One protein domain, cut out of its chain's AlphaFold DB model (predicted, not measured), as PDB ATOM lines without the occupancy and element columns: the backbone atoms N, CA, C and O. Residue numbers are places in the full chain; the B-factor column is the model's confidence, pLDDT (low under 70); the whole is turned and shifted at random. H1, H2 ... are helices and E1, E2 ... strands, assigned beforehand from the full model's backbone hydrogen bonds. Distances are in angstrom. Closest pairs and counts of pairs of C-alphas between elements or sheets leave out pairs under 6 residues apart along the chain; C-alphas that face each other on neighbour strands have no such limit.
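AT A GLANCE: This is residues 41 to 129 of the 137 residues of an uncharacterized protein of Oesophagostomum dentatum (UniProt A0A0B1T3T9). A small core of two parallel strands, E1 and E2, with the helix H4 running back over one face of the pair, has the helices H1 and H2 at one end and a wide open loop of chain, residues 64 to 90, that swings out and returns to E1. H2 meets the first turn of H4 and H1 lies beyond it, while residues 70 to 84, with the short helix H3, stick out free before the backbone returns to E1. The 89 printed residues hold four named helices and two named strands in the order H1, H2, H3, E1, H4, E2, and the class is mixed, helices and strands. The whole is loose, with a radius of gyration of the C-alphas of 17.0 A and spans of 51 by 34 by 17 A, only just flat.

HOW THE PARTS SIT: H1, residues 41 to 54, touches H2, residues 58 to 63, the closest C-alphas being those of Gly 47 and Lys 59, 5.5 A apart. They run opposite ways at a steep tilt of 52 degrees. H2 touches H4, residues 102 to 115, through residues 103 to 104 of H4 alone; the closest C-alphas, of Asp 62 and Thr 103, are 5.9 A apart. These two run the same way at a steep tilt of 51 degrees. H3, residues 76 to 80, touches no helix. E1, residues 91 to 97, and E2, residues 121 to 128, are parallel neighbours at 18 degrees. N 95 and O 125 are 2.9 A apart and N 125 and O 93 are 2.8 A apart, both within hydrogen-bond range. E1, H4 and E2 form a strand-helix-strand unit, two parallel neighbour strands with a helix between them along the chain, and its crossover is right-handed. The closest C-alphas of H4 and E2 are those of Val 109 and Val 124, 7.4 A apart. Every O i to N i+4 pair is within hydrogen-bond range in H2 and H4; the count is 9 of 10 in H1 and 0 of 1 in H3, where 2 of 2 O i to N i+3 pairs are within range.

IN THESE COORDINATES: H1 begins at C-alpha 41, (590.748, 499.927, 440.698), and is 20.0 A long. H2 is 8.7 A long and H3 7.0 A. E1 begins at C-alpha 91, (622.366, 527.819, 427.097), and is 19.2 A long. H4 is 19.8 A long. E2 is 20.6 A long and ends at C-alpha 128, (602.920, 530.594, 429.888).

THE WHOLE: The two C-alphas farthest apart, of Gly 41 and Asn 87, are 53.3 A apart. The printed part has no cut. The link from H2 to H3, residues 64 to 75, is long. The mean pLDDT of the printed part is 94.8, and no printed residue is under 70.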
ATOM      1  N   GLY A  41     591.897 499.434 439.933       96.44
ATOM      2  CA  GLY A  41     590.748 499.927 440.698       96.44
ATOM      3  C   GLY A  41     590.331 501.351 440.316       96.44
ATOM      4  O   GLY A  41     590.168 501.661 439.135       96.44
ATOM      5  N   GLU A  42     590.164 502.207 441.322       96.25
ATOM      6  CA  GLU A  42     589.776 503.612 441.142       96.25
ATOM      7  C   GLU A  42     590.837 504.427 440.393       96.25
ATOM      8  O   GLU A  42     590.491 505.239 439.539       96.25
ATOM      9  N   ASP A  43     592.127 504.146 440.606       95.94
ATOM     10  CA  ASP A  43     593.201 504.848 439.900       95.94
ATOM     11  C   ASP A  43     593.131 504.597 438.389       95.94
ATOM     12  O   ASP A  43     593.405 505.494 437.594       95.94
ATOM     13  N   LYS A  44     592.714 503.393 437.968       96.75
ATOM     14  CA  LYS A  44     592.509 503.090 436.546       96.75
ATOM     15  C   LYS A  44     591.373 503.926 435.954       96.75
ATOM     16  O   LYS A  44     591.543 504.459 434.862       96.75
ATOM     17  N   LYS A  45     590.250 504.060 436.669       96.94
ATOM     18  CA  LYS A  45     589.120 504.894 436.228       96.94
ATOM     19  C   LYS A  45     589.547 506.354 436.095       96.94
ATOM     20  O   LYS A  45     589.302 506.959 435.057       96.94
ATOM     21  N   GLN A  46     590.269 506.875 437.090       96.31
ATOM     22  CA  GLN A  46     590.817 508.229 437.034       96.31
ATOM     23  C   GLN A  46     591.759 508.401 435.838       96.31
ATOM     24  O   GLN A  46     591.633 509.363 435.094       96.31
ATOM     25  N   GLY A  47     592.656 507.442 435.588       95.44
ATOM     26  CA  GLY A  47     593.555 507.495 434.433       95.44
ATOM     27  C   GLY A  47     592.829 507.491 433.079       95.44
ATOM     28  O   GLY A  47     593.295 508.122 432.131       95.44
ATOM     29  N   GLU A  48     591.683 506.812 432.971       95.75
ATOM     30  CA  GLU A  48     590.827 506.835 431.774       95.75
ATOM     31  C   GLU A  48     590.116 508.188 431.588       95.75
ATOM     32  O   GLU A  48     589.926 508.633 430.454       95.75
ATOM     33  N   GLU A  49     589.738 508.861 432.676       96.06
ATOM     34  CA  GLU A  49     589.202 510.228 432.649       96.06
ATOM     35  C   GLU A  49     590.286 511.253 432.309       96.06
ATOM     36  O   GLU A  49     590.084 512.109 431.443       96.06
ATOM     37  N   ASP A  50     591.463 511.116 432.918       94.56
ATOM     38  CA  ASP A  50     592.625 511.958 432.656       94.56
ATOM     39  C   ASP A  50     593.026 511.881 431.188       94.56
ATOM     40  O   ASP A  50     593.273 512.911 430.568       94.56
ATOM     41  N   MET A  51     593.001 510.685 430.591       93.50
ATOM     42  CA  MET A  51     593.291 510.506 429.170       93.50
ATOM     43  C   MET A  51     592.349 511.324 428.275       93.50
ATOM     44  O   MET A  51     592.778 511.852 427.254       93.50
ATOM     45  N   LYS A  52     591.073 511.471 428.649       93.88
ATOM     46  CA  LYS A  52     590.104 512.272 427.880       93.88
ATOM     47  C   LYS A  52     590.333 513.773 428.041       93.88
ATOM     48  O   LYS A  52     590.056 514.523 427.112       93.88
ATOM     49  N   LYS A  53     590.790 514.205 429.218       90.25
ATOM     50  CA  LYS A  53     590.971 515.623 429.558       90.25
ATOM     51  C   LYS A  53     592.337 516.165 429.137       90.25
ATOM     52  O   LYS A  53     592.420 517.266 428.607       90.25
ATOM     53  N   TRP A  54     593.389 515.398 429.397       88.06
ATOM     54  CA  TRP A  54     594.791 515.799 429.280       88.06
ATOM     55  C   TRP A  54     595.524 515.108 428.132       88.06
ATOM     56  O   TRP A  54     596.704 515.370 427.931       88.06
ATOM     57  N   PHE A  55     594.869 514.183 427.418       91.62
ATOM     58  CA  PHE A  55     595.506 513.315 426.414       91.62
ATOM     59  C   PHE A  55     596.677 512.491 426.975       91.62
ATOM     60  O   PHE A  55     597.527 511.990 426.237       91.62
ATOM     61  N   MET A  56     596.710 512.327 428.299       94.12
ATOM     62  CA  MET A  56     597.699 511.548 429.024       94.12
ATOM     63  C   MET A  56     597.142 511.073 430.364       94.12
ATOM     64  O   MET A  56     596.171 511.613 430.887       94.12
ATOM     65  N   ASN A  57     597.796 510.077 430.952       95.62
ATOM     66  CA  ASN A  57     597.426 509.558 432.260       95.62
ATOM     67  C   ASN A  57     598.114 510.370 433.373       95.62
ATOM     68  O   ASN A  57     599.226 510.040 433.798       95.62
ATOM     69  N   VAL A  58     597.469 511.460 433.801       95.25
ATOM     70  CA  VAL A  58     597.995 512.358 434.843       95.25
ATOM     71  C   VAL A  58     598.110 511.632 436.174       95.25
ATOM     72  O   VAL A  58     599.157 511.715 436.804       95.25
ATOM     73  N   LYS A  59     597.134 510.795 436.530       96.50
ATOM     74  CA  LYS A  59     597.198 509.946 437.717       96.50
ATOM     75  C   LYS A  59     598.462 509.090 437.763       96.50
ATOM     76  O   LYS A  59     599.133 509.042 438.790       96.50
ATOM     77  N   ALA A  60     598.819 508.442 436.653       96.56
ATOM     78  CA  ALA A  60     600.075 507.703 436.570       96.56
ATOM     79  C   ALA A  60     601.286 508.641 436.674       96.56
ATOM     80  O   ALA A  60     602.236 508.310 437.374       96.56
ATOM     81  N   SER A  61     601.262 509.806 436.020       96.25
ATOM     82  CA  SER A  61     602.334 510.807 436.124       96.25
ATOM     83  C   SER A  61     602.557 511.271 437.569       96.25
ATOM     84  O   SER A  61     603.701 511.340 438.015       96.25
ATOM     85  N   ASP A  62     601.496 511.524 438.325       95.25
ATOM     86  CA  ASP A  62     601.569 512.009 439.705       95.25
ATOM     87  C   ASP A  62     602.198 510.986 440.659       95.25
ATOM     88  O   ASP A  62     602.844 511.360 441.635       95.25
ATOM     89  N   MET A  63     602.067 509.690 440.359       95.06
ATOM     90  CA  MET A  63     602.719 508.617 441.119       95.06
ATOM     91  C   MET A  63     604.224 508.512 440.840       95.06
ATOM     92  O   MET A  63     604.953 507.892 441.615       95.06
ATOM     93  N   ILE A  64     604.695 509.070 439.725       95.81
ATOM     94  CA  ILE A  64     606.087 508.975 439.295       95.81
ATOM     95  C   ILE A  64     606.875 510.152 439.869       95.81
ATOM     96  O   ILE A  64     606.485 511.311 439.710       95.81
ATOM     97  N   SER A  65     608.050 509.882 440.445       95.25
ATOM     98  CA  SER A  65     608.948 510.928 440.959       95.25
ATOM     99  C   SER A  65     609.358 511.933 439.877       95.25
ATOM    100  O   SER A  65     609.739 511.546 438.763       95.25
ATOM    101  N   LEU A  66     609.331 513.231 440.204       94.56
ATOM    102  CA  LEU A  66     609.857 514.295 439.335       94.56
ATOM    103  C   LEU A  66     611.330 514.041 438.955       94.56
ATOM    104  O   LEU A  66     611.742 514.371 437.844       94.56
ATOM    105  N   ASP A  67     612.061 513.340 439.826       94.44
ATOM    106  CA  ASP A  67     613.485 513.015 439.706       94.44
ATOM    107  C   ASP A  67     613.770 511.578 439.268       94.44
ATOM    108  O   ASP A  67     614.887 511.088 439.441       94.44
ATOM    109  N   ARG A  68     612.782 510.886 438.682       94.56
ATOM    110  CA  ARG A  68     612.945 509.486 438.261       94.56
ATOM    111  C   ARG A  68     614.204 509.272 437.419       94.56
ATOM    112  O   ARG A  68     614.495 510.046 436.486       94.56
ATOM    113  N   THR A  69     614.907 508.171 437.658       93.06
ATOM    114  CA  THR A  69     615.996 507.771 436.764       93.06
ATOM    115  C   THR A  69     615.448 507.094 435.512       93.06
ATOM    116  O   THR A  69     614.335 506.565 435.477       93.06
ATOM    117  N   LEU A  70     616.238 507.141 434.442       93.56
ATOM    118  CA  LEU A  70     615.951 506.466 433.185       93.56
ATOM    119  C   LEU A  70     617.174 505.635 432.789       93.56
ATOM    120  O   LEU A  70     618.300 506.056 433.070       93.56
ATOM    121  N   PRO A  71     616.979 504.472 432.151       94.00
ATOM    122  CA  PRO A  71     618.077 503.703 431.604       94.00
ATOM    123  C   PRO A  71     618.720 504.485 430.460       94.00
ATOM    124  O   PRO A  71     618.039 505.141 429.669       94.00
ATOM    125  N   ASP A  72     620.040 504.392 430.364       94.19
ATOM    126  CA  ASP A  72     620.766 504.949 429.235       94.19
ATOM    127  C   ASP A  72     620.653 504.002 428.037       94.19
ATOM    128  O   ASP A  72     621.279 502.943 427.998       94.19
ATOM    129  N   VAL A  73     619.802 504.371 427.082       94.81
ATOM    130  CA  VAL A  73     619.552 503.600 425.852       94.81
ATOM    131  C   VAL A  73     620.436 504.050 424.686       94.81
ATOM    132  O   VAL A  73     620.249 503.596 423.555       94.81
ATOM    133  N   ARG A  74     621.381 504.970 424.924       95.12
ATOM    134  CA  ARG A  74     622.318 505.424 423.893       95.12
ATOM    135  C   ARG A  74     623.235 504.276 423.477       95.12
ATOM    136  O   ARG A  74     623.527 503.364 424.251       95.12
ATOM    137  N   ARG A  75     623.720 504.330 422.234       96.56
ATOM    138  CA  ARG A  75     624.735 503.377 421.777       96.56
ATOM    139  C   ARG A  75     626.048 503.618 422.526       96.56
ATOM    140  O   ARG A  75     626.321 504.746 422.939       96.56
ATOM    141  N   LYS A  76     626.862 502.571 422.688       95.62
ATOM    142  CA  LYS A  76     628.113 502.638 423.465       95.62
ATOM    143  C   LYS A  76     629.059 503.707 422.926       95.62
ATOM    144  O   LYS A  76     629.641 504.447 423.705       95.62
ATOM    145  N   GLU A  77     629.108 503.868 421.609       96.00
ATOM    146  CA  GLU A  77     629.959 504.846 420.933       96.00
ATOM    147  C   GLU A  77     629.603 506.289 421.326       96.00
ATOM    148  O   GLU A  77     630.478 507.146 421.372       96.00
ATOM    149  N   CYS A  78     628.336 506.575 421.662       95.25
ATOM    150  CA  CYS A  78     627.917 507.897 422.135       95.25
ATOM    151  C   CYS A  78     628.457 508.228 423.534       95.25
ATOM    152  O   CYS A  78     628.588 509.404 423.866       95.25
ATOM    153  N   LEU A  79     628.737 507.214 424.359       92.81
ATOM    154  CA  LEU A  79     629.272 507.389 425.716       92.81
ATOM    155  C   LEU A  79     630.759 507.768 425.700       92.81
ATOM    156  O   LEU A  79     631.252 508.419 426.626       92.81
ATOM    157  N   ASP A  80     631.452 507.386 424.629       95.25
ATOM    158  CA  ASP A  80     632.881 507.624 424.452       95.25
ATOM    159  C   ASP A  80     633.183 509.016 423.877       95.25
ATOM    160  O   ASP A  80     634.313 509.495 423.994       95.25
ATOM    161  N   ILE A  81     632.182 509.711 423.321       95.50
ATOM    162  CA  ILE A  81     632.347 511.075 422.802       95.50
ATOM    163  C   ILE A  81     632.670 512.027 423.958       95.50
ATOM    164  O   ILE A  81     631.916 512.148 424.927       95.50
ATOM    165  N   LYS A  82     633.797 512.736 423.844       94.81
ATOM    166  CA  LYS A  82     634.215 513.777 424.786       94.81
ATOM    167  C   LYS A  82     634.034 515.147 424.152       94.81
ATOM    168  O   LYS A  82     634.554 515.406 423.070       94.81
ATOM    169  N   TYR A  83     633.312 516.012 424.849       94.06
ATOM    170  CA  TYR A  83     633.149 517.414 424.490       94.06
ATOM    171  C   TYR A  83     633.995 518.270 425.427       94.06
ATOM    172  O   TYR A  83     634.092 517.976 426.620       94.06
ATOM    173  N   ASP A  84     634.584 519.335 424.895       95.62
ATOM    174  CA  ASP A  84     635.263 520.332 425.710       95.62
ATOM    175  C   ASP A  84     634.235 521.273 426.347       95.62
ATOM    176  O   ASP A  84     633.797 522.248 425.736       95.62
ATOM    177  N   LEU A  85     633.838 520.957 427.581       93.88
ATOM    178  CA  LEU A  85     632.819 521.707 428.315       93.88
ATOM    179  C   LEU A  85     633.209 523.174 428.553       93.88
ATOM    180  O   LEU A  85     632.321 524.007 428.682       93.88
ATOM    181  N   GLN A  86     634.503 523.515 428.577       94.44
ATOM    182  CA  GLN A  86     634.948 524.893 428.826       94.44
ATOM    183  C   GLN A  86     634.726 525.803 427.615       94.44
ATOM    184  O   GLN A  86     634.551 527.009 427.774       94.44
ATOM    185  N   ASN A  87     634.723 525.221 426.415       96.12
ATOM    186  CA  ASN A  87     634.544 525.939 425.154       96.12
ATOM    187  C   ASN A  87     633.104 525.880 424.626       96.12
ATOM    188  O   ASN A  87     632.796 526.500 423.605       96.12
ATOM    189  N   LEU A  88     632.210 525.154 425.302       97.06
ATOM    190  CA  LEU A  88     630.794 525.158 424.958       97.06
ATOM    191  C   LEU A  88     630.113 526.435 425.473       97.06
ATOM    192  O   LEU A  88     630.351 526.858 426.607       97.06
ATOM    193  N   PRO A  89     629.237 527.058 424.665       97.50
ATOM    194  CA  PRO A  89     628.468 528.203 425.116       97.50
ATOM    195  C   PRO A  89     627.441 527.774 426.165       97.50
ATOM    196  O   PRO A  89     626.872 526.680 426.100       97.50
ATOM    197  N   LYS A  90     627.151 528.677 427.101       97.12
ATOM    198  CA  LYS A  90     626.010 528.509 427.998       97.12
ATOM    199  C   LYS A  90     624.699 528.580 427.219       97.12
ATOM    200  O   LYS A  90     624.596 529.318 426.239       97.12
ATOM    201  N   ALA A  91     623.691 527.862 427.692       96.94
ATOM    202  CA  ALA A  91     622.366 527.819 427.097       96.94
ATOM    203  C   ALA A  91     621.289 528.235 428.108       96.94
ATOM    204  O   ALA A  91     621.313 527.821 429.270       96.94
ATOM    205  N   SER A  92     620.321 529.018 427.632       96.69
ATOM    206  CA  SER A  92     619.038 529.238 428.303       96.69
ATOM    207  C   SER A  92     618.013 528.272 427.710       96.69
ATOM    208  O   SER A  92     617.889 528.174 426.488       96.69
ATOM    209  N   VAL A  93     617.277 527.552 428.557       97.38
ATOM    210  CA  VAL A  93     616.235 526.614 428.116       97.38
ATOM    211  C   VAL A  93     614.877 527.276 428.284       97.38
ATOM    212  O   VAL A  93     614.485 527.602 429.399       97.38
ATOM    213  N   ILE A  94     614.156 527.476 427.182       96.62
ATOM    214  CA  ILE A  94     612.818 528.075 427.190       96.62
ATOM    215  C   ILE A  94     611.793 526.959 426.997       96.62
ATOM    216  O   ILE A  94     611.823 526.263 425.983       96.62
ATOM    217  N   ILE A  95     610.893 526.792 427.964       96.75
ATOM    218  CA  ILE A  95     609.785 525.835 427.913       96.75
ATOM    219  C   ILE A  95     608.499 526.645 427.819       96.75
ATOM    220  O   ILE A  95     608.145 527.368 428.748       96.75
ATOM    221  N   ILE A  96     607.818 526.527 426.686       95.44
ATOM    222  CA  ILE A  96     606.514 527.148 426.461       95.44
ATOM    223  C   ILE A  96     605.448 526.128 426.845       95.44
ATOM    224  O   ILE A  96     605.553 524.968 426.445       95.44
ATOM    225  N   PHE A  97     604.447 526.544 427.615       93.69
ATOM    226  CA  PHE A  97     603.355 525.673 428.036       93.69
ATOM    227  C   PHE A  97     602.011 526.406 427.974       93.69
ATOM    228  O   PHE A  97     601.948 527.612 428.190       93.69
ATOM    229  N   THR A  98     600.943 525.654 427.704       93.06
ATOM    230  CA  THR A  98     599.551 526.127 427.756       93.06
ATOM    231  C   THR A  98     598.704 525.023 428.359       93.06
ATOM    232  O   THR A  98     598.626 523.934 427.798       93.06
ATOM    233  N   ASP A  99     598.089 525.287 429.508       89.75
ATOM    234  CA  ASP A  99     597.223 524.350 430.233       89.75
ATOM    235  C   ASP A  99     597.853 522.971 430.542       89.75
ATOM    236  O   ASP A  99     597.142 522.032 430.896       89.75
ATOM    237  N   GLU A 100     599.182 522.847 430.503       89.88
ATOM    238  CA  GLU A 100     599.917 521.592 430.717       89.88
ATOM    239  C   GLU A 100     599.681 521.007 432.121       89.88
ATOM    240  O   GLU A 100     599.575 521.727 433.121       89.88
ATOM    241  N   ALA A 101     599.614 519.680 432.247       91.81
ATOM    242  CA  ALA A 101     599.546 519.046 433.560       91.81
ATOM    243  C   ALA A 101     600.808 519.372 434.392       91.81
ATOM    244  O   ALA A 101     601.930 519.399 433.882       91.81
ATOM    245  N   TRP A 102     600.633 519.593 435.700       91.00
ATOM    246  CA  TRP A 102     601.711 520.078 436.568       91.00
ATOM    247  C   TRP A 102     602.890 519.102 436.660       91.00
ATOM    248  O   TRP A 102     604.046 519.493 436.488       91.00
ATOM    249  N   THR A 103     602.623 517.815 436.910       94.06
ATOM    250  CA  THR A 103     603.702 516.843 437.137       94.06
ATOM    251  C   THR A 103     604.527 516.537 435.880       94.06
ATOM    252  O   THR A 103     605.750 516.466 436.012       94.06
ATOM    253  N   PRO A 104     603.971 516.434 434.655       93.94
ATOM    254  CA  PRO A 104     604.772 516.374 433.427       93.94
ATOM    255  C   PRO A 104     605.605 517.632 433.160       93.94
ATOM    256  O   PRO A 104     606.800 517.513 432.861       93.94
ATOM    257  N   LEU A 105     605.016 518.825 433.319       94.31
ATOM    258  CA  LEU A 105     605.727 520.095 433.149       94.31
ATOM    259  C   LEU A 105     606.928 520.162 434.096       94.31
ATOM    260  O   LEU A 105     608.063 520.400 433.677       94.31
ATOM    261  N   MET A 106     606.708 519.851 435.373       94.69
ATOM    262  CA  MET A 106     607.768 519.918 436.370       94.69
ATOM    263  C   MET A 106     608.822 518.833 436.205       94.69
ATOM    264  O   MET A 106     610.007 519.102 436.385       94.69
ATOM    265  N   ARG A 107     608.442 517.636 435.755       95.44
ATOM    266  CA  ARG A 107     609.404 516.581 435.413       95.44
ATOM    267  C   ARG A 107     610.312 516.985 434.252       95.44
ATOM    268  O   ARG A 107     611.473 516.582 434.217       95.44
ATOM    269  N   THR A 108     609.812 517.803 433.327       96.31
ATOM    270  CA  THR A 108     610.620 518.378 432.241       96.31
ATOM    271  C   THR A 108     611.663 519.342 432.799       96.31
ATOM    272  O   THR A 108     612.850 519.190 432.512       96.31
ATOM    273  N   VAL A 109     611.253 520.265 433.673       95.94
ATOM    274  CA  VAL A 109     612.169 521.203 434.346       95.94
ATOM    275  C   VAL A 109     613.224 520.463 435.165       95.94
ATOM    276  O   VAL A 109     614.417 520.714 434.998       95.94
ATOM    277  N   HIS A 110     612.810 519.504 435.995       94.88
ATOM    278  CA  HIS A 110     613.724 518.684 436.792       94.88
ATOM    279  C   HIS A 110     614.696 517.904 435.905       94.88
ATOM    280  O   HIS A 110     615.887 517.857 436.192       94.88
ATOM    281  N   SER A 111     614.234 517.343 434.784       95.38
ATOM    282  CA  SER A 111     615.113 516.664 433.830       95.38
ATOM    283  C   SER A 111     616.178 517.600 433.259       95.38
ATOM    284  O   SER A 111     617.336 517.197 433.164       95.38
ATOM    285  N   VAL A 112     615.809 518.830 432.886       96.38
ATOM    286  CA  VAL A 112     616.759 519.834 432.381       96.38
ATOM    287  C   VAL A 112     617.801 520.162 433.443       96.38
ATOM    288  O   VAL A 112     618.995 520.087 433.162       96.38
ATOM    289  N   VAL A 113     617.370 520.463 434.667       94.44
ATOM    290  CA  VAL A 113     618.271 520.819 435.773       94.44
ATOM    291  C   VAL A 113     619.176 519.647 436.176       94.44
ATOM    292  O   VAL A 113     620.375 519.832 436.347       94.44
ATOM    293  N   ASN A 114     618.633 518.433 436.291       93.38
ATOM    294  CA  ASN A 114     619.370 517.260 436.776       93.38
ATOM    295  C   ASN A 114     620.353 516.686 435.745       93.38
ATOM    296  O   ASN A 114     621.309 516.013 436.128       93.38
ATOM    297  N   ARG A 115     620.093 516.862 434.441       93.75
ATOM    298  CA  ARG A 115     620.854 516.202 433.361       93.75
ATOM    299  C   ARG A 115     621.691 517.158 432.514       93.75
ATOM    300  O   ARG A 115     622.378 516.693 431.607       93.75
ATOM    301  N   SER A 116     621.658 518.458 432.800       95.00
ATOM    302  CA  SER A 116     622.522 519.443 432.142       95.00
ATOM    303  C   SER A 116     623.733 519.759 433.026       95.00
ATOM    304  O   SER A 116     623.558 519.932 434.232       95.00
ATOM    305  N   PRO A 117     624.951 519.878 432.465       94.75
ATOM    306  CA  PRO A 117     626.108 520.378 433.208       94.75
ATOM    307  C   PRO A 117     625.815 521.768 433.813       94.75
ATOM    308  O   PRO A 117     625.444 522.676 433.058       94.75
ATOM    309  N   PRO A 118     625.950 521.966 435.141       92.38
ATOM    310  CA  PRO A 118     625.599 523.227 435.806       92.38
ATOM    311  C   PRO A 118     626.346 524.457 435.277       92.38
ATOM    312  O   PRO A 118     625.839 525.570 435.347       92.38
ATOM    313  N   GLU A 119     627.552 524.272 434.742       93.88
ATOM    314  CA  GLU A 119     628.366 525.325 434.139       93.88
ATOM    315  C   GLU A 119     627.836 525.806 432.779       93.88
ATOM    316  O   GLU A 119     628.123 526.940 432.385       93.88
ATOM    317  N   LEU A 120     627.036 524.980 432.093       96.69
ATOM    318  CA  LEU A 120     626.446 525.284 430.786       96.69
ATOM    319  C   LEU A 120     624.995 525.761 430.881       96.69
ATOM    320  O   LEU A 120     624.535 526.469 429.988       96.69
ATOM    321  N   LEU A 121     624.261 525.400 431.934       96.00
ATOM    322  CA  LEU A 121     622.872 525.823 432.104       96.00
ATOM    323  C   LEU A 121     622.807 527.222 432.728       96.00
ATOM    324  O   LEU A 121     623.062 527.395 433.918       96.00
ATOM    325  N   GLN A 122     622.452 528.227 431.926       94.94
ATOM    326  CA  GLN A 122     622.335 529.611 432.390       94.94
ATOM    327  C   GLN A 122     621.041 529.831 433.182       94.94
ATOM    328  O   GLN A 122     621.069 530.387 434.278       94.94
ATOM    329  N   GLU A 123     619.907 529.413 432.619       93.69
ATOM    330  CA  GLU A 123     618.572 529.594 433.191       93.69
ATOM    331  C   GLU A 123     617.558 528.655 432.519       93.69
ATOM    332  O   GLU A 123     617.769 528.181 431.397       93.69
ATOM    333  N   VAL A 124     616.440 528.415 433.205       95.12
ATOM    334  CA  VAL A 124     615.252 527.756 432.650       95.12
ATOM    335  C   VAL A 124     614.100 528.751 432.725       95.12
ATOM    336  O   VAL A 124     613.722 529.176 433.815       95.12
ATOM    337  N   ILE A 125     613.563 529.138 431.573       94.06
ATOM    338  CA  ILE A 125     612.474 530.106 431.448       94.06
ATOM    339  C   ILE A 125     611.197 529.337 431.128       94.06
ATOM    340  O   ILE A 125     611.105 528.685 430.088       94.06
ATOM    341  N   LEU A 126     610.212 529.429 432.018       95.06
ATOM    342  CA  LEU A 126     608.863 528.929 431.778       95.06
ATOM    343  C   LEU A 126     608.020 530.061 431.196       95.06
ATOM    344  O   LEU A 126     607.847 531.094 431.843       95.06
ATOM    345  N   LEU A 127     607.531 529.878 429.973       94.25
ATOM    346  CA  LEU A 127     606.675 530.840 429.292       94.25
ATOM    347  C   LEU A 127     605.254 530.286 429.211       94.25
ATOM    348  O   LEU A 127     605.000 529.346 428.461       94.25
ATOM    349  N   ASP A 128     604.348 530.887 429.975       93.81
ATOM    350  CA  ASP A 128     602.920 530.594 429.888       93.81
ATOM    351  C   ASP A 128     602.320 531.254 428.637       93.81
ATOM    352  O   ASP A 128     602.294 532.484 428.522       93.81
ATOM    353  N   ASP A 129     601.831 530.441 427.703       93.81
ATOM    354  CA  ASP A 129     601.068 530.893 426.541       93.81
ATOM    355  C   ASP A 129     599.565 530.814 426.843       93.81
ATOM    356  O   ASP A 129     598.820 530.003 426.293       93.81
TER     357      ASP A 129